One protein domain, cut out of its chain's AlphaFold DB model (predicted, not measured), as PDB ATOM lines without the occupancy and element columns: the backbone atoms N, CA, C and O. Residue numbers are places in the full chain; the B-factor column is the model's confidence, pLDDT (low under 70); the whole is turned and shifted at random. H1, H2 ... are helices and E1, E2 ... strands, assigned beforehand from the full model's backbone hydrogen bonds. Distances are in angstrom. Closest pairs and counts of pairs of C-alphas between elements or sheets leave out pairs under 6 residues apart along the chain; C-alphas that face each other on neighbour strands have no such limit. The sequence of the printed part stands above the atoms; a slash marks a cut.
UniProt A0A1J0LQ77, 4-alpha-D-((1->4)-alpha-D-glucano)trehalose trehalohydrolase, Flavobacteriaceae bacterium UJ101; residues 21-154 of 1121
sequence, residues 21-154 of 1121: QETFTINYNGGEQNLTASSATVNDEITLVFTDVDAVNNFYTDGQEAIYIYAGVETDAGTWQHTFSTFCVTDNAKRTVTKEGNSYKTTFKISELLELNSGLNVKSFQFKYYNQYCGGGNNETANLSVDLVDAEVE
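AT A GLANCE: This is residues 21 to 154 of the 1121 residues of the protein "4-alpha-D-((1->4)-alpha-D-glucano)trehalose trehalohydrolase" of Flavobacteriaceae bacterium UJ101 (UniProt A0A1J0LQ77). Two strongly twisted sheets stand partly face to face as a loose sandwich, E1, E3, E7 and E6 in one and E2, E9, E8, E4 and E5 in the other. The layers come nearest at the side where E1 and E2 lie; on the opposite side the long loop of residues 82 to 97 spans from E5 to E6, and the short helix H1 sits where the chain passes from E7 towards E8. The printed part has 134 residues, with nine named strands and one named helix in the order E1 E2 E3 E4 E5 E6 E7 H1 E8 E9. Both sheets are mixed, in the orders E2 E9 E8 E4 E5 and E1 E3 E7 E6; the class is mostly strand, though under half of the residues are in named elements. The whole is compact, with a radius of gyration of the C-alphas of 14.6 A and spans of 44 by 31 by 26 A.

IN THESE COORDINATES: E1, residues 21 to 28, begins at C-alpha 21 (-13.431, 110.391, -25.376) and is 21.9 A long. E2 is residues 33 to 36, and E3, residues 45 to 52, is 22.9 A long. E4, residues 68 to 75, is 23.3 A long, and E5 is residues 78 to 81. E6 is residues 98 to 100, and E7, residues 103 to 109, is 20.3 A long. H1, residues 110 to 113, follows at once. E8, residues 121 to 130, is 27.4 A long. E9, residues 144 to 152, is 21.0 A long, bends by 82 degrees at residue 149, and ends at C-alpha 152 (-0.758, 114.149, -13.855).

HOW THE PARTS SIT: E1 and E3 are parallel, with N 24 and O 47 at 2.8 A. E3 and E7 are antiparallel, with N 48 and O 106 at 2.8 A. E6 and E7 form a hairpin, with N 100 and O 103 at 2.9 A. In the larger sheet E2 and E9 are parallel, with N 35 and O 145 at 2.8 A. E8 and E9 form a hairpin, with N 146 and O 125 at 2.8 A. E8 and E4 are antiparallel, with N 72 and O 126 at 2.8 A. E4 and E5 form a hairpin, with N 73 and O 81 at 2.9 A. These N and O pairs are within hydrogen-bond range. Between the sheets, the closest C-alphas of E1 and E2 are those of Phe 24 and Leu 35, 7.7 A apart, while E3 and E8 are apart. H1 only grazes the larger sheet; it is too short for any O i to N i+4 pair, and its one O i to N i+3 pair is within range.

THE WHOLE: The two C-alphas farthest apart, those of Asp 62 and Gly 119, are 44.1 A apart. The printed part has no cut. The links E3 to E4, E5 to E6 and E8 to E9 are long. The mean pLDDT of the printed part is 71.2, and 50 residues are under 70: 54 to 68, 84 to 99, 116 to 120, 131 to 139 and 150 to 154.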
ATOM      1  N   GLN A  21     -12.742 111.653 -25.610       74.12
ATOM      2  CA  GLN A  21     -13.431 110.391 -25.376       74.12
ATOM      3  C   GLN A  21     -12.776 109.338 -26.253       74.12
ATOM      4  O   GLN A  21     -12.936 109.355 -27.475       74.12
ATOM      5  N   GLU A  22     -12.021 108.436 -25.636       84.19
ATOM      6  CA  GLU A  22     -11.316 107.381 -26.356       84.19
ATOM      7  C   GLU A  22     -11.962 106.029 -26.064       84.19
ATOM      8  O   GLU A  22     -12.277 105.699 -24.921       84.19
ATOM      9  N   THR A  23     -12.238 105.261 -27.120       85.88
ATOM     10  CA  THR A  23     -12.818 103.921 -26.998       85.88
ATOM     11  C   THR A  23     -11.760 102.874 -27.300       85.88
ATOM     12  O   THR A  23     -11.229 102.830 -28.406       85.88
ATOM     13  N   PHE A  24     -11.506 102.002 -26.333       85.75
ATOM     14  CA  PHE A  24     -10.573 100.893 -26.427       85.75
ATOM     15  C   PHE A  24     -11.349  99.593 -26.608       85.75
ATOM     16  O   PHE A  24     -12.091  99.183 -25.718       85.75
ATOM     17  N   THR A  25     -11.178  98.946 -27.761       84.25
ATOM     18  CA  THR A  25     -11.804  97.650 -28.044       84.25
ATOM     19  C   THR A  25     -10.798  96.525 -27.850       84.25
ATOM     20  O   THR A  25      -9.800  96.452 -28.566       84.25
ATOM     21  N   ILE A  26     -11.088  95.622 -26.921       83.31
ATOM     22  CA  ILE A  26     -10.275  94.458 -26.579       83.31
ATOM     23  C   ILE A  26     -10.975  93.219 -27.125       83.31
ATOM     24  O   ILE A  26     -12.049  92.857 -26.656       83.31
ATOM     25  N   ASN A  27     -10.359  92.556 -28.104       83.00
ATOM     26  CA  ASN A  27     -10.773  91.221 -28.538       83.00
ATOM     27  C   ASN A  27      -9.906  90.206 -27.789       83.00
ATOM     28  O   ASN A  27      -8.755  89.974 -28.170       83.00
ATOM     29  N   TYR A  28     -10.426  89.668 -26.689       77.94
ATOM     30  CA  TYR A  28      -9.647  88.832 -25.783       77.94
ATOM     31  C   TYR A  28      -9.587  87.382 -26.264       77.94
ATOM     32  O   TYR A  28     -10.606  86.779 -26.589       77.94
ATOM     33  N   ASN A  29      -8.374  86.832 -26.308       74.88
ATOM     34  CA  ASN A  29      -8.070  85.473 -26.764       74.88
ATOM     35  C   ASN A  29      -7.236  84.672 -25.740       74.88
ATOM     36  O   ASN A  29      -6.534  83.739 -26.129       74.88
ATOM     37  N   GLY A  30      -7.263  85.067 -24.460       70.19
ATOM     38  CA  GLY A  30      -6.589  84.351 -23.368       70.19
ATOM     39  C   GLY A  30      -5.219  84.889 -22.924       70.19
ATOM     40  O   GLY A  30      -4.598  84.268 -22.066       70.19
ATOM     41  N   GLY A  31      -4.724  86.004 -23.480       77.19
ATOM     42  CA  GLY A  31      -3.408  86.581 -23.150       77.19
ATOM     43  C   GLY A  31      -3.448  88.044 -22.688       77.19
ATOM     44  O   GLY A  31      -4.448  88.732 -22.886       77.19
ATOM     45  N   GLU A  32      -2.351  88.517 -22.084       81.06
ATOM     46  CA  GLU A  32      -2.166  89.928 -21.697       81.06
ATOM     47  C   GLU A  32      -2.227  90.850 -22.925       81.06
ATOM     48  O   GLU A  32      -1.751  90.492 -24.008       81.06
ATOM     49  N   GLN A  33      -2.802  92.044 -22.763       82.06
ATOM     50  CA  GLN A  33      -2.817  93.079 -23.800       82.06
ATOM     51  C   GLN A  33      -2.532  94.450 -23.197       82.06
ATOM     52  O   GLN A  33      -3.205  94.869 -22.258       82.06
ATOM     53  N   ASN A  34      -1.595  95.164 -23.819       83.56
ATOM     54  CA  ASN A  34      -1.298  96.557 -23.515       83.56
ATOM     55  C   ASN A  34      -1.762  97.405 -24.698       83.56
ATOM     56  O   ASN A  34      -1.342  97.191 -25.839       83.56
ATOM     57  N   LEU A  35      -2.665  98.334 -24.428       85.25
ATOM     58  CA  LEU A  35      -3.148  99.330 -25.371       85.25
ATOM     59  C   LEU A  35      -2.469 100.664 -25.070       85.25
ATOM     60  O   LEU A  35      -2.027 100.900 -23.953       85.25
ATOM     61  N   THR A  36      -2.414 101.558 -26.049       86.38
ATOM     62  CA  THR A  36      -1.869 102.906 -25.855       86.38
ATOM     63  C   THR A  36      -2.920 103.915 -26.278       86.38
ATOM     64  O   THR A  36      -3.449 103.828 -27.389       86.38
ATOM     65  N   ALA A  37      -3.231 104.855 -25.392       83.00
ATOM     66  CA  ALA A  37      -4.105 105.974 -25.685       83.00
ATOM     67  C   ALA A  37      -3.478 106.868 -26.761       83.00
ATOM     68  O   ALA A  37      -2.291 107.182 -26.728       83.00
ATOM     69  N   SER A  38      -4.283 107.288 -27.732       79.94
ATOM     70  CA  SER A  38      -3.869 108.261 -28.741       79.94
ATOM     71  C   SER A  38      -3.887 109.688 -28.199       79.94
ATOM     72  O   SER A  38      -3.123 110.531 -28.672       79.94
ATOM     73  N   SER A  39      -4.759 109.965 -27.224       78.50
ATOM     74  CA  SER A  39      -4.868 111.287 -26.593       78.50
ATOM     75  C   SER A  39      -5.403 111.282 -25.160       78.50
ATOM     76  O   SER A  39      -5.259 112.300 -24.488       78.50
ATOM     77  N   ALA A  40      -6.006 110.186 -24.684       78.88
ATOM     78  CA  ALA A  40      -6.619 110.157 -23.358       78.88
ATOM     79  C   ALA A  40      -5.597 110.243 -22.205       78.88
ATOM     80  O   ALA A  40      -4.561 109.571 -22.194       78.88
ATOM     81  N   THR A  41      -5.950 111.055 -21.210       82.38
ATOM     82  CA  THR A  41      -5.292 111.196 -19.904       82.38
ATOM     83  C   THR A  41      -6.145 110.565 -18.794       82.38
ATOM     84  O   THR A  41      -7.258 110.098 -19.032       82.38
ATOM     85  N   VAL A  42      -5.665 110.578 -17.546       78.62
ATOM     86  CA  VAL A  42      -6.405 110.040 -16.382       78.62
ATOM     87  C   VAL A  42      -7.730 110.769 -16.099       78.62
ATOM     88  O   VAL A  42      -8.636 110.199 -15.491       78.62
ATOM     89  N   ASN A  43      -7.861 112.010 -16.578       76.94
ATOM     90  CA  ASN A  43      -9.029 112.873 -16.381       76.94
ATOM     91  C   ASN A  43     -10.039 112.832 -17.540       76.94
ATOM     92  O   ASN A  43     -11.104 113.454 -17.458       76.94
ATOM     93  N   ASP A  44      -9.719 112.106 -18.608       81.12
ATOM     94  CA  ASP A  44     -10.569 111.948 -19.782       81.12
ATOM     95  C   ASP A  44     -11.548 110.775 -19.625       81.12
ATOM     96  O   ASP A  44     -11.304 109.824 -18.878       81.12
ATOM     97  N   GLU A  45     -12.693 110.840 -20.313       82.12
ATOM     98  CA  GLU A  45     -13.638 109.721 -20.331       82.12
ATOM     99  C   GLU A  45     -13.126 108.628 -21.267       82.12
ATOM    100  O   GLU A  45     -13.144 108.768 -22.490       82.12
ATOM    101  N   ILE A  46     -12.737 107.488 -20.708       84.50
ATOM    102  CA  ILE A  46     -12.390 106.310 -21.494       84.50
ATOM    103  C   ILE A  46     -13.577 105.365 -21.574       84.50
ATOM    104  O   ILE A  46     -14.366 105.220 -20.641       84.50
ATOM    105  N   THR A  47     -13.717 104.716 -22.721       85.94
ATOM    106  CA  THR A  47     -14.720 103.684 -22.953       85.94
ATOM    107  C   THR A  47     -14.020 102.370 -23.246       85.94
ATOM    108  O   THR A  47     -13.321 102.257 -24.244       85.94
ATOM    109  N   LEU A  48     -14.221 101.362 -22.407       85.88
ATOM    110  CA  LEU A  48     -13.704 100.019 -22.641       85.88
ATOM    111  C   LEU A  48     -14.795  99.168 -23.283       85.88
ATOM    112  O   LEU A  48     -15.906  99.086 -22.757       85.88
ATOM    113  N   VAL A  49     -14.476  98.543 -24.415       85.19
ATOM    114  CA  VAL A  49     -15.311  97.553 -25.098       85.19
ATOM    115  C   VAL A  49     -14.566  96.226 -25.086       85.19
ATOM    116  O   VAL A  49     -13.566  96.067 -25.775       85.19
ATOM    117  N   PHE A  50     -15.043  95.263 -24.313       83.25
ATOM    118  CA  PHE A  50     -14.471  93.926 -24.227       83.25
ATOM    119  C   PHE A  50     -15.314  92.945 -25.037       83.25
ATOM    120  O   PHE A  50     -16.494  92.774 -24.743       83.25
ATOM    121  N   THR A  51     -14.714  92.283 -26.022       82.69
ATOM    122  CA  THR A  51     -15.330  91.214 -26.815       82.69
ATOM    123  C   THR A  51     -14.578  89.917 -26.562       82.69
ATOM    124  O   THR A  51     -13.381  89.830 -26.846       82.69
ATOM    125  N   ASP A  52     -15.276  88.896 -26.075       74.19
ATOM    126  CA  ASP A  52     -14.687  87.561 -25.971       74.19
ATOM    127  C   ASP A  52     -14.686  86.884 -27.345       74.19
ATOM    128  O   ASP A  52     -15.732  86.729 -27.988       74.19
ATOM    129  N   VAL A  53     -13.494  86.515 -27.811       74.75
ATOM    130  CA  VAL A  53     -13.293  85.802 -29.074       74.75
ATOM    131  C   VAL A  53     -12.617  84.441 -28.867       74.75
ATOM    132  O   VAL A  53     -12.310  83.769 -29.858       74.75
ATOM    133  N   ASP A  54     -12.397  84.007 -27.617       68.81
ATOM    134  CA  ASP A  54     -11.873  82.676 -27.304       68.81
ATOM    135  C   ASP A  54     -12.989  81.622 -27.415       68.81
ATOM    136  O   ASP A  54     -13.835  81.452 -26.542       68.81
ATOM    137  N   ALA A  55     -12.981  80.867 -28.515       60.81
ATOM    138  CA  ALA A  55     -13.945  79.792 -28.746       60.81
ATOM    139  C   ALA A  55     -13.708  78.537 -27.878       60.81
ATOM    140  O   ALA A  55     -14.535  77.624 -27.903       60.81
ATOM    141  N   VAL A  56     -12.572  78.445 -27.174       61.00
ATOM    142  CA  VAL A  56     -12.162  77.280 -26.372       61.00
ATOM    143  C   VAL A  56     -12.466  77.499 -24.892       61.00
ATOM    144  O   VAL A  56     -12.998  76.593 -24.250       61.00
ATOM    145  N   ASN A  57     -12.182  78.693 -24.365       60.06
ATOM    146  CA  ASN A  57     -12.438  79.063 -22.974       60.06
ATOM    147  C   ASN A  57     -13.388  80.260 -22.926       60.06
ATOM    148  O   ASN A  57     -12.966  81.383 -22.677       60.06
ATOM    149  N   ASN A  58     -14.672  80.010 -23.185       62.53
ATOM    150  CA  ASN A  58     -15.706  81.039 -23.101       62.53
ATOM    151  C   ASN A  58     -15.633  81.697 -21.707       62.53
ATOM    152  O   ASN A  58     -15.910  81.046 -20.695       62.53
ATOM    153  N   PHE A  59     -15.220  82.962 -21.648       66.62
ATOM    154  CA  PHE A  59     -14.936  83.694 -20.415       66.62
ATOM    155  C   PHE A  59     -16.200  83.878 -19.563       66.62
ATOM    156  O   PHE A  59     -16.129  84.020 -18.344       66.62
ATOM    157  N   TYR A  60     -17.380  83.801 -20.179       65.81
ATOM    158  CA  TYR A  60     -18.682  83.844 -19.520       65.81
ATOM    159  C   TYR A  60     -19.546  82.631 -19.895       65.81
ATOM    160  O   TYR A  60     -19.450  82.058 -20.982       65.81
ATOM    161  N   THR A  61     -20.444  82.246 -18.989       60.00
ATOM    162  CA  THR A  61     -21.452  81.207 -19.248       60.00
ATOM    163  C   THR A  61     -22.689  81.793 -19.932       60.00
ATOM    164  O   THR A  61     -23.088  82.927 -19.646       60.00
ATOM    165  N   ASP A  62     -23.339  81.015 -20.804       57.62
ATOM    166  CA  ASP A  62     -24.628  81.390 -21.400       57.62
ATOM    167  C   ASP A  62     -25.646  81.741 -20.298       57.62
ATOM    168  O   ASP A  62     -25.913  80.937 -19.406       57.62
ATOM    169  N   GLY A  63     -26.200  82.958 -20.351       57.50
ATOM    170  CA  GLY A  63     -27.161  83.476 -19.363       57.50
ATOM    171  C   GLY A  63     -26.600  84.445 -18.312       57.50
ATOM    172  O   GLY A  63     -27.353  84.896 -17.457       57.50
ATOM    173  N   GLN A  64     -25.316  84.809 -18.371       62.22
ATOM    174  CA  GLN A  64     -24.718  85.769 -17.438       62.22
ATOM    175  C   GLN A  64     -25.060  87.238 -17.778       62.22
ATOM    176  O   GLN A  64     -24.804  87.698 -18.901       62.22
ATOM    177  N   GLU A  65     -25.613  87.968 -16.797       59.25
ATOM    178  CA  GLU A  65     -26.100  89.357 -16.937       59.25
ATOM    179  C   GLU A  65     -25.043  90.441 -16.644       59.25
ATOM    180  O   GLU A  65     -25.190  91.561 -17.127       59.25
ATOM    181  N   ALA A  66     -23.957  90.127 -15.922       63.34
ATOM    182  CA  ALA A  66     -22.915  91.094 -15.546       63.34
ATOM    183  C   ALA A  66     -21.496  90.493 -15.561       63.34
ATOM    184  O   ALA A  66     -21.329  89.293 -15.343       63.34
ATOM    185  N   ILE A  67     -20.484  91.340 -15.785       65.81
ATOM    186  CA  ILE A  67     -19.047  91.048 -15.611       65.81
ATOM    187  C   ILE A  67     -18.426  92.112 -14.699       65.81
ATOM    188  O   ILE A  67     -18.894  93.253 -14.689       65.81
ATOM    189  N   TYR A  68     -17.380  91.757 -13.953       69.81
ATOM    190  CA  TYR A  68     -16.735  92.650 -12.982       69.81
ATOM    191  C   TYR A  68     -15.363  93.110 -13.470       69.81
ATOM    192  O   TYR A  68     -14.716  92.383 -14.221       69.81
ATOM    193  N   ILE A  69     -14.920  94.295 -13.037       74.44
ATOM    194  CA  ILE A  69     -13.597  94.856 -13.345       74.44
ATOM    195  C   ILE A  69     -12.835  95.067 -12.038       74.44
ATOM    196  O   ILE A  69     -13.342  95.734 -11.142       74.44
ATOM    197  N   TYR A  70     -11.619  94.533 -11.945       75.00
ATOM    198  CA  TYR A  70     -10.627  94.946 -10.947       75.00
ATOM    199  C   TYR A  70      -9.661  95.921 -11.607       75.00
ATOM    200  O   TYR A  70      -9.206  95.636 -12.713       75.00
ATOM    201  N   ALA A  71      -9.360  97.047 -10.962       82.88
ATOM    202  CA  ALA A  71      -8.582  98.124 -11.564       82.88
ATOM    203  C   ALA A  71      -7.568  98.742 -10.591       82.88
ATOM    204  O   ALA A  71      -7.761  98.732  -9.376       82.88
ATOM    205  N   GLY A  72      -6.502  99.297 -11.159       84.31
ATOM    206  CA  GLY A  72      -5.474 100.085 -10.489       84.31
ATOM    207  C   GLY A  72      -4.690 100.910 -11.510       84.31
ATOM    208  O   GLY A  72      -5.005 100.911 -12.702       84.31
ATOM    209  N   VAL A  73      -3.657 101.609 -11.056       86.94
ATOM    210  CA  VAL A  73      -2.761 102.390 -11.919       86.94
ATOM    211  C   VAL A  73      -1.306 102.027 -11.690       86.94
ATOM    212  O   VAL A  73      -0.904 101.610 -10.607       86.94
ATOM    213  N   GLU A  74      -0.492 102.215 -12.716       85.25
ATOM    214  CA  GLU A  74       0.955 102.244 -12.571       85.25
ATOM    215  C   GLU A  74       1.422 103.676 -12.322       85.25
ATOM    216  O   GLU A  74       1.051 104.596 -13.052       85.25
ATOM    217  N   THR A  75       2.253 103.856 -11.301       83.19
ATOM    218  CA  THR A  75       2.843 105.147 -10.923       83.19
ATOM    219  C   THR A  75       4.364 105.021 -10.824       83.19
ATOM    220  O   THR A  75       4.951 103.979 -11.132       83.19
ATOM    221  N   ASP A  76       5.045 106.075 -10.384       76.69
ATOM    222  CA  ASP A  76       6.472 106.001 -10.057       76.69
ATOM    223  C   ASP A  76       6.789 105.068  -8.875       76.69
ATOM    224  O   ASP A  76       7.903 104.549  -8.803       76.69
ATOM    225  N   ALA A  77       5.812 104.776  -8.010       71.12
ATOM    226  CA  ALA A  77       5.973 103.872  -6.869       71.12
ATOM    227  C   ALA A  77       5.826 102.378  -7.226       71.12
ATOM    228  O   ALA A  77       6.249 101.519  -6.453       71.12
ATOM    229  N   GLY A  78       5.247 102.045  -8.386       75.94
ATOM    230  CA  GLY A  78       5.060 100.662  -8.827       75.94
ATOM    231  C   GLY A  78       3.786 100.438  -9.643       75.94
ATOM    232  O   GLY A  78       3.068 101.378  -9.983       75.94
ATOM    233  N   THR A  79       3.504  99.173  -9.957       83.62
ATOM    234  CA  THR A  79       2.280  98.731 -10.649       83.62
ATOM    235  C   THR A  79       1.156  98.441  -9.651       83.62
ATOM    236  O   THR A  79       1.419  98.244  -8.463       83.62
ATOM    237  N   TRP A  80      -0.098  98.423 -10.118       83.38
ATOM    238  CA  TRP A  80      -1.299  98.170  -9.309       83.38
ATOM    239  C   TRP A  80      -1.373  99.028  -8.032       83.38
ATOM    240  O   TRP A  80      -1.708  98.541  -6.956       83.38
ATOM    241  N   GLN A  81      -1.034 100.311  -8.153       79.31
ATOM    242  CA  GLN A  81      -1.189 101.324  -7.111       79.31
ATOM    243  C   GLN A  81      -2.587 101.943  -7.178       79.31
ATOM    244  O   GLN A  81      -3.253 101.856  -8.212       79.31
ATOM    245  N   HIS A  82      -3.032 102.561  -6.079       73.62
ATOM    246  CA  HIS A  82      -4.395 103.100  -5.938       73.62
ATOM    247  C   HIS A  82      -5.454 102.094  -6.403       73.62
ATOM    248  O   HIS A  82      -6.360 102.398  -7.179       73.62
ATOM    249  N   THR A  83      -5.273 100.848  -5.968       70.06
ATOM    250  CA  THR A  83      -6.259  99.799  -6.162       70.06
ATOM    251  C   THR A  83      -7.417 100.050  -5.224       70.06
ATOM    252  O   THR A  83      -7.253 100.464  -4.076       70.06
ATOM    253  N   PHE A  84      -8.616  99.779  -5.708       61.09
ATOM    254  CA  PHE A  84      -9.793  99.854  -4.867       61.09
ATOM    255  C   PHE A  84      -9.914  98.546  -4.064       61.09
ATOM    256  O   PHE A  84     -10.038  97.463  -4.647       61.09
ATOM    257  N   SER A  85      -9.844  98.613  -2.730       41.00
ATOM    258  CA  SER A  85      -9.961  97.437  -1.859       41.00
ATOM    259  C   SER A  85     -11.427  97.015  -1.699       41.00
ATOM    260  O   SER A  85     -12.208  97.695  -1.041       41.00
ATOM    261  N   THR A  86     -11.786  95.866  -2.277       39.62
ATOM    262  CA  THR A  86     -12.953  95.028  -1.924       39.62
ATOM    263  C   THR A  86     -14.317  95.728  -1.761       39.62
ATOM    264  O   THR A  86     -14.763  95.940  -0.639       39.62
ATOM    265  N   PHE A  87     -15.072  95.899  -2.857       43.00
ATOM    266  CA  PHE A  87     -16.474  95.444  -2.886       43.00
ATOM    267  C   PHE A  87     -17.001  95.201  -4.309       43.00
ATOM    268  O   PHE A  87     -16.559  95.796  -5.289       43.00
ATOM    269  N   CYS A  88     -17.958  94.281  -4.387       38.69
ATOM    270  CA  CYS A  88     -18.729  93.909  -5.566       38.69
ATOM    271  C   CYS A  88     -19.618  95.078  -6.024       38.69
ATOM    272  O   CYS A  88     -20.155  95.801  -5.189       38.69
ATOM    273  N   VAL A  89     -19.845  95.250  -7.332       40.28
ATOM    274  CA  VAL A  89     -20.788  96.265  -7.844       40.28
ATOM    275  C   VAL A  89     -22.227  95.833  -7.548       40.28
ATOM    276  O   VAL A  89     -22.908  95.307  -8.419       40.28
ATOM    277  N   THR A  90     -22.688  96.063  -6.322       41.72
ATOM    278  CA  THR A  90     -24.109  96.230  -5.988       41.72
ATOM    279  C   THR A  90     -24.274  97.164  -4.786       41.72
ATOM    280  O   THR A  90     -24.982  96.800  -3.860       41.72
ATOM    281  N   ASP A  91     -23.627  98.335  -4.763       34.53
ATOM    282  CA  ASP A  91     -24.202  99.521  -4.099       34.53
ATOM    283  C   ASP A  91     -23.431 100.806  -4.454       34.53
ATOM    284  O   ASP A  91     -22.428 101.143  -3.833       34.53
ATOM    285  N   ASN A  92     -23.835 101.469  -5.540       34.00
ATOM    286  CA  ASN A  92     -23.867 102.930  -5.681       34.00
ATOM    287  C   ASN A  92     -24.208 103.303  -7.128       34.00
ATOM    288  O   ASN A  92     -23.702 102.739  -8.096       34.00
ATOM    289  N   ALA A  93     -25.103 104.274  -7.275       41.31
ATOM    290  CA  ALA A  93     -25.811 104.648  -8.497       41.31
ATOM    291  C   ALA A  93     -24.959 105.323  -9.602       41.31
ATOM    292  O   ALA A  93     -25.427 106.260 -10.254       41.31
ATOM    293  N   LYS A  94     -23.724 104.877  -9.866       42.31
ATOM    294  CA  LYS A  94     -22.885 105.418 -10.946       42.31
ATOM    295  C   LYS A  94     -22.106 104.315 -11.680       42.31
ATOM    296  O   LYS A  94     -20.978 104.022 -11.317       42.31
ATOM    297  N   ARG A  95     -22.684 103.880 -12.814       52.69
ATOM    298  CA  ARG A  95     -22.057 103.285 -14.029       52.69
ATOM    299  C   ARG A  95     -22.318 101.779 -14.239       52.69
ATOM    300  O   ARG A  95     -21.785 100.916 -13.557       52.69
ATOM    301  N   THR A  96     -23.151 101.492 -15.239       51.81
ATOM    302  CA  THR A  96     -23.628 100.167 -15.673       51.81
ATOM    303  C   THR A  96     -22.766  99.644 -16.831       51.81
ATOM    304  O   THR A  96     -22.540 100.388 -17.784       51.81
ATOM    305  N   VAL A  97     -22.321  98.379 -16.804       61.00
ATOM    306  CA  VAL A  97     -21.743  97.716 -17.994       61.00
ATOM    307  C   VAL A  97     -22.891  97.286 -18.907       61.00
ATOM    308  O   VAL A  97     -23.750  96.508 -18.492       61.00
ATOM    309  N   THR A  98     -22.933  97.768 -20.146       63.19
ATOM    310  CA  THR A  98     -23.957  97.369 -21.126       63.19
ATOM    311  C   THR A  98     -23.461  96.194 -21.968       63.19
ATOM    312  O   THR A  98     -22.348  96.234 -22.494       63.19
ATOM    313  N   LYS A  99     -24.284  95.145 -22.111       68.44
ATOM    314  CA  LYS A  99     -23.991  93.957 -22.931       68.44
ATOM    315  C   LYS A  99     -24.660  94.056 -24.305       68.44
ATOM    316  O   LYS A  99     -25.871  94.242 -24.388       68.44
ATOM    317  N   GLU A 100     -23.889  93.840 -25.365       70.75
ATOM    318  CA  GLU A 100     -24.365  93.719 -26.748       70.75
ATOM    319  C   GLU A 100     -23.749  92.462 -27.392       70.75
ATOM    320  O   GLU A 100     -22.591  92.444 -27.806       70.75
ATOM    321  N   GLY A 101     -24.508  91.360 -27.452       72.38
ATOM    322  CA  GLY A 101     -24.000  90.071 -27.945       72.38
ATOM    323  C   GLY A 101     -22.891  89.497 -27.051       72.38
ATOM    324  O   GLY A 101     -23.106  89.311 -25.853       72.38
ATOM    325  N   ASN A 102     -21.718  89.234 -27.639       71.25
ATOM    326  CA  ASN A 102     -20.501  88.781 -26.940       71.25
ATOM    327  C   ASN A 102     -19.605  89.951 -26.477       71.25
ATOM    328  O   ASN A 102     -18.451  89.736 -26.112       71.25
ATOM    329  N   SER A 103     -20.100  91.193 -26.556       76.38
ATOM    330  CA  SER A 103     -19.352  92.407 -26.213       76.38
ATOM    331  C   SER A 103     -19.930  93.105 -24.981       76.38
ATOM    332  O   SER A 103     -21.147  93.176 -24.807       76.38
ATOM    333  N   TYR A 104     -19.054  93.669 -24.156       77.44
ATOM    334  CA  TYR A 104     -19.374  94.421 -22.947       77.44
ATOM    335  C   TYR A 104     -18.752  95.805 -23.020       77.44
ATOM    336  O   TYR A 104     -17.583  95.935 -23.372       77.44
ATOM    337  N   LYS A 105     -19.517  96.838 -22.674       80.88
ATOM    338  CA  LYS A 105     -19.085  98.231 -22.775       80.88
ATOM    339  C   LYS A 105     -19.230  98.960 -21.445       80.88
ATOM    340  O   LYS A 105     -20.280  98.880 -20.817       80.88
ATOM    341  N   THR A 106     -18.205  99.712 -21.049       79.75
ATOM    342  CA  THR A 106     -18.250 100.621 -19.892       79.75
ATOM    343  C   THR A 106     -17.527 101.929 -20.195       79.75
ATOM    344  O   THR A 106     -16.570 101.929 -20.966       79.75
ATOM    345  N   THR A 107     -17.980 103.035 -19.604       82.25
ATOM    346  CA  THR A 107     -17.390 104.371 -19.777       82.25
ATOM    347  C   THR A 107     -17.185 105.030 -18.417       82.25
ATOM    348  O   THR A 107     -18.112 105.074 -17.606       82.25
ATOM    349  N   PHE A 108     -15.981 105.541 -18.160       80.00
ATOM    350  CA  PHE A 108     -15.614 106.201 -16.906       80.00
ATOM    351  C   PHE A 108     -14.382 107.099 -17.081       80.00
ATOM    352  O   PHE A 108     -13.635 106.960 -18.045       80.00
ATOM    353  N   LYS A 109     -14.151 107.993 -16.115       80.00
ATOM    354  CA  LYS A 109     -12.860 108.671 -15.931       80.00
ATOM    355  C   LYS A 109     -12.040 107.933 -14.886       80.00
ATOM    356  O   LYS A 109     -12.599 107.532 -13.865       80.00
ATOM    357  N   ILE A 110     -10.745 107.762 -15.133       79.19
ATOM    358  CA  ILE A 110      -9.866 106.963 -14.270       79.19
ATOM    359  C   ILE A 110      -9.630 107.668 -12.927       79.19
ATOM    360  O   ILE A 110      -9.717 107.017 -11.890       79.19
ATOM    361  N   SER A 111      -9.418 108.989 -12.929       75.06
ATOM    362  CA  SER A 111      -9.204 109.778 -11.705       75.06
ATOM    363  C   SER A 111     -10.390 109.719 -10.749       75.06
ATOM    364  O   SER A 111     -10.208 109.566  -9.547       75.06
ATOM    365  N   GLU A 112     -11.609 109.764 -11.290       76.12
ATOM    366  CA  GLU A 112     -12.835 109.609 -10.505       76.12
ATOM    367  C   GLU A 112     -13.082 108.152 -10.082       76.12
ATOM    368  O   GLU A 112     -13.683 107.926  -9.040       76.12
ATOM    369  N   LEU A 113     -12.677 107.164 -10.893       73.94
ATOM    370  CA  LEU A 113     -12.891 105.743 -10.588       73.94
ATOM    371  C   LEU A 113     -12.005 105.257  -9.434       73.94
ATOM    372  O   LEU A 113     -12.447 104.420  -8.655       73.94
ATOM    373  N   LEU A 114     -10.765 105.745  -9.361       71.12
ATOM    374  CA  LEU A 114      -9.755 105.296  -8.396       71.12
ATOM    375  C   LEU A 114      -9.430 106.347  -7.322       71.12
ATOM    376  O   LEU A 114      -8.449 106.182  -6.604       71.12
ATOM    377  N   GLU A 115     -10.228 107.417  -7.232       70.94
ATOM    378  CA  GLU A 115     -10.069 108.501  -6.245       70.94
ATOM    379  C   GLU A 115      -8.630 109.042  -6.192       70.94
ATOM    380  O   GLU A 115      -8.014 109.167  -5.135       70.94
ATOM    381  N   LEU A 116      -8.050 109.309  -7.366       68.25
ATOM    382  CA  LEU A 116      -6.642 109.689  -7.457       68.25
ATOM    383  C   LEU A 116      -6.432 111.130  -6.976       68.25
ATOM    384  O   LEU A 116      -7.149 112.041  -7.388       68.25
ATOM    385  N   ASN A 117      -5.414 111.328  -6.138       62.81
ATOM    386  CA  ASN A 117      -5.027 112.638  -5.613       62.81
ATOM    387  C   ASN A 117      -4.298 113.478  -6.667       62.81
ATOM    388  O   ASN A 117      -3.634 112.934  -7.551       62.81
ATOM    389  N   SER A 118      -4.367 114.807  -6.536       58.88
ATOM    390  CA  SER A 118      -3.681 115.736  -7.435       58.88
ATOM    391  C   SER A 118      -2.152 115.591  -7.392       58.88
ATOM    392  O   SER A 118      -1.590 115.390  -6.317       58.88
ATOM    393  N   GLY A 119      -1.472 115.743  -8.532       59.75
ATOM    394  CA  GLY A 119      -0.007 115.643  -8.648       59.75
ATOM    395  C   GLY A 119       0.534 114.213  -8.785       59.75
ATOM    396  O   GLY A 119       1.746 114.003  -8.824       59.75
ATOM    397  N   LEU A 120      -0.346 113.208  -8.861       66.00
ATOM    398  CA  LEU A 120       0.053 111.821  -9.087       66.00
ATOM    399  C   LEU A 120       0.429 111.604 -10.559       66.00
ATOM    400  O   LEU A 120      -0.404 111.823 -11.437       66.00
ATOM    401  N   ASN A 121       1.648 111.129 -10.824       77.31
ATOM    402  CA  ASN A 121       2.104 110.771 -12.168       77.31
ATOM    403  C   ASN A 121       1.663 109.341 -12.530       77.31
ATOM    404  O   ASN A 121       2.231 108.358 -12.039       77.31
ATOM    405  N   VAL A 122       0.634 109.223 -13.372       80.50
ATOM    406  CA  VAL A 122       0.071 107.940 -13.812       80.50
ATOM    407  C   VAL A 122       0.650 107.535 -15.166       80.50
ATOM    408  O   VAL A 122       0.467 108.224 -16.167       80.50
ATOM    409  N   LYS A 123       1.293 106.366 -15.215       80.50
ATOM    410  CA  LYS A 123       1.881 105.790 -16.435       80.50
ATOM    411  C   LYS A 123       0.863 104.988 -17.240       80.50
ATOM    412  O   LYS A 123       0.767 105.140 -18.456       80.50
ATOM    413  N   SER A 124       0.095 104.134 -16.567       86.56
ATOM    414  CA  SER A 124      -0.893 103.266 -17.214       86.56
ATOM    415  C   SER A 124      -2.085 102.983 -16.300       86.56
ATOM    416  O   SER A 124      -1.963 102.974 -15.073       86.56
ATOM    417  N   PHE A 125      -3.251 102.749 -16.901       88.38
ATOM    418  CA  PHE A 125      -4.423 102.192 -16.229       88.38
ATOM    419  C   PHE A 125      -4.425 100.675 -16.399       88.38
ATOM    420  O   PHE A 125      -4.412 100.179 -17.525       88.38
ATOM    421  N   GLN A 126      -4.442  99.941 -15.291       88.19
ATOM    422  CA  GLN A 126      -4.326  98.486 -15.250       88.19
ATOM    423  C   GLN A 126      -5.641  97.877 -14.784       88.19
ATOM    424  O   GLN A 126      -6.242  98.351 -13.821       88.19
ATOM    425  N   PHE A 127      -6.110  96.831 -15.459       85.25
ATOM    426  CA  PHE A 127      -7.377  96.202 -15.114       85.25
ATOM    427  C   PHE A 127      -7.469  94.734 -15.536       85.25
ATOM    428  O   PHE A 127      -6.710  94.233 -16.365       85.25
ATOM    429  N   LYS A 128      -8.434  94.033 -14.939       81.00
ATOM    430  CA  LYS A 128      -8.826  92.658 -15.261       81.00
ATOM    431  C   LYS A 128     -10.338  92.533 -15.237       81.00
ATOM    432  O   LYS A 128     -10.985  93.160 -14.398       81.00
ATOM    433  N   TYR A 129     -10.887  91.678 -16.092       78.12
ATOM    434  CA  TYR A 129     -12.278  91.258 -15.995       78.12
ATOM    435  C   TYR A 129     -12.409  89.955 -15.196       78.12
ATOM    436  O   TYR A 129     -11.520  89.102 -15.236       78.12
ATOM    437  N   TYR A 130     -13.547  89.790 -14.516       71.44
ATOM    438  CA  TYR A 130     -13.931  88.592 -13.759       71.44
ATOM    439  C   TYR A 130     -15.355  88.154 -14.106       71.44
ATOM    440  O   TYR A 130     -16.260  88.991 -14.216       71.44
ATOM    441  N   ASN A 131     -15.567  86.840 -14.231       62.84
ATOM    442  CA  ASN A 131     -16.893  86.285 -14.504       62.84
ATOM    443  C   ASN A 131     -17.708  85.939 -13.241       62.84
ATOM    444  O   ASN A 131     -18.929  85.882 -13.313       62.84
ATOM    445  N   GLN A 132     -17.097  85.747 -12.075       60.31
ATOM    446  CA  GLN A 132     -17.777  85.548 -10.786       60.31
ATOM    447  C   GLN A 132     -16.936  86.206  -9.682       60.31
ATOM    448  O   GLN A 132     -15.763  86.484  -9.914       60.31
ATOM    449  N   TYR A 133     -17.564  86.508  -8.537       56.84
ATOM    450  CA  TYR A 133     -17.038  87.265  -7.386       56.84
ATOM    451  C   TYR A 133     -15.505  87.253  -7.238       56.84
ATOM    452  O   TYR A 133     -14.899  86.185  -7.218       56.84
ATOM    453  N   CYS A 134     -14.906  88.443  -7.114       55.00
ATOM    454  CA  CYS A 134     -13.463  88.703  -7.127       55.00
ATOM    455  C   CYS A 134     -12.682  87.871  -6.082       55.00
ATOM    456  O   CYS A 134     -12.453  88.317  -4.961       55.00
ATOM    457  N   GLY A 135     -12.270  86.659  -6.461       50.12
ATOM    458  CA  GLY A 135     -11.460  85.734  -5.672       50.12
ATOM    459  C   GLY A 135     -10.886  84.649  -6.587       50.12
ATOM    460  O   GLY A 135     -11.618  84.067  -7.383       50.12
ATOM    461  N   GLY A 136      -9.569  84.431  -6.527       53.09
ATOM    462  CA  GLY A 136      -8.799  83.660  -7.512       53.09
ATOM    463  C   GLY A 136      -9.413  82.309  -7.907       53.09
ATOM    464  O   GLY A 136      -9.590  81.419  -7.076       53.09
ATOM    465  N   GLY A 137      -9.686  82.160  -9.203       54.50
ATOM    466  CA  GLY A 137     -10.210  80.956  -9.845       54.50
ATOM    467  C   GLY A 137      -9.976  80.999 -11.361       54.50
ATOM    468  O   GLY A 137      -9.556  82.022 -11.893       54.50
ATOM    469  N   ASN A 138     -10.256  79.899 -12.069       55.69
ATOM    470  CA  ASN A 138      -9.899  79.670 -13.485       55.69
ATOM    471  C   ASN A 138     -10.600  80.583 -14.527       55.69
ATOM    472  O   ASN A 138     -10.567  80.268 -15.713       55.69
ATOM    473  N   ASN A 139     -11.232  81.684 -14.107       64.50
ATOM    474  CA  ASN A 139     -12.064  82.551 -14.943       64.50
ATOM    475  C   ASN A 139     -11.767  84.061 -14.743       64.50
ATOM    476  O   ASN A 139     -12.687  84.879 -14.649       64.50
ATOM    477  N   GLU A 140     -10.490  84.434 -14.645       72.19
ATOM    478  CA  GLU A 140     -10.025  85.830 -14.711       72.19
ATOM    479  C   GLU A 140      -9.323  86.103 -16.047       72.19
ATOM    480  O   GLU A 140      -8.705  85.202 -16.621       72.19
ATOM    481  N   THR A 141      -9.432  87.325 -16.579       72.62
ATOM    482  CA  THR A 141      -8.587  87.700 -17.720       72.62
ATOM    483  C   THR A 141      -7.147  87.888 -17.253       72.62
ATOM    484  O   THR A 141      -6.888  88.234 -16.098       72.62
ATOM    485  N   ALA A 142      -6.198  87.734 -18.173       78.31
ATOM    486  CA  ALA A 142      -4.831  88.188 -17.960       78.31
ATOM    487  C   ALA A 142      -4.789  89.705 -17.659       78.31
ATOM    488  O   ALA A 142      -5.792  90.406 -17.833       78.31
ATOM    489  N   ASN A 143      -3.642  90.217 -17.203       82.81
ATOM    490  CA  ASN A 143      -3.474  91.652 -16.972       82.81
ATOM    491  C   ASN A 143      -3.696  92.422 -18.284       82.81
ATOM    492  O   ASN A 143      -3.060  92.126 -19.299       82.81
ATOM    493  N   LEU A 144      -4.602  93.397 -18.257       87.00
ATOM    494  CA  LEU A 144      -4.832  94.331 -19.353       87.00
ATOM    495  C   LEU A 144      -4.351  95.714 -18.912       87.00
ATOM    496  O   LEU A 144      -4.565  96.102 -17.760       87.00
ATOM    497  N   SER A 145      -3.721  96.467 -19.812       88.06
ATOM    498  CA  SER A 145      -3.323  97.850 -19.538       88.06
ATOM    499  C   SER A 145      -3.687  98.802 -20.674       88.06
ATOM    500  O   SER A 145      -3.788  98.414 -21.839       88.06
ATOM    501  N   VAL A 146      -3.890 100.070 -20.319       88.56
ATOM    502  CA  VAL A 146      -3.953 101.203 -21.245       88.56
ATOM    503  C   VAL A 146      -2.900 102.218 -20.805       88.56
ATOM    504  O   VAL A 146      -3.048 102.850 -19.759       88.56
ATOM    505  N   ASP A 147      -1.846 102.376 -21.598       87.44
ATOM    506  CA  ASP A 147      -0.818 103.402 -21.415       87.44
ATOM    507  C   ASP A 147      -1.404 104.769 -21.794       87.44
ATOM    508  O   ASP A 147      -1.973 104.922 -22.880       87.44
ATOM    509  N   LEU A 148      -1.294 105.757 -20.904       82.25
ATOM    510  CA  LEU A 148      -1.890 107.088 -21.083       82.25
ATOM    511  C   LEU A 148      -0.859 108.084 -21.632       82.25
ATOM    512  O   LEU A 148       0.344 107.883 -21.488       82.25
ATOM    513  N   VAL A 149      -1.324 109.156 -22.288       75.31
ATOM    514  CA  VAL A 149      -0.434 110.049 -23.061       75.31
ATOM    515  C   VAL A 149       0.451 110.946 -22.185       75.31
ATOM    516  O   VAL A 149       1.602 111.158 -22.559       75.31
ATOM    517  N   ASP A 150      -0.064 111.461 -21.061       67.50
ATOM    518  CA  ASP A 150       0.668 112.229 -20.028       67.50
ATOM    519  C   ASP A 150      -0.311 112.549 -18.876       67.50
ATOM    520  O   ASP A 150      -1.207 113.378 -19.055       67.50
ATOM    521  N   ALA A 151      -0.281 111.838 -17.744       61.75
ATOM    522  CA  ALA A 151      -1.399 111.855 -16.794       61.75
ATOM    523  C   ALA A 151      -1.000 112.223 -15.358       61.75
ATOM    524  O   ALA A 151      -1.049 111.397 -14.449       61.75
ATOM    525  N   GLU A 152      -0.683 113.500 -15.162       59.09
ATOM    526  CA  GLU A 152      -0.758 114.149 -13.855       59.09
ATOM    527  C   GLU A 152      -2.230 114.439 -13.504       59.09
ATOM    528  O   GLU A 152      -3.011 114.933 -14.330       59.09
ATOM    529  N   VAL A 153      -2.649 114.106 -12.284       59.16
ATOM    530  CA  VAL A 153      -3.989 114.457 -11.800       59.16
ATOM    531  C   VAL A 153      -4.003 115.952 -11.463       59.16
ATOM    532  O   VAL A 153      -3.478 116.364 -10.438       59.16
ATOM    533  N   GLU A 154      -4.607 116.789 -12.301       54.00
ATOM    534  CA  GLU A 154      -4.910 118.179 -11.934       54.00
ATOM    535  C   GLU A 154      -6.398 118.304 -11.582       54.00
ATOM    536  O   GLU A 154      -7.261 118.233 -12.461       54.00
TER     537      GLU A 154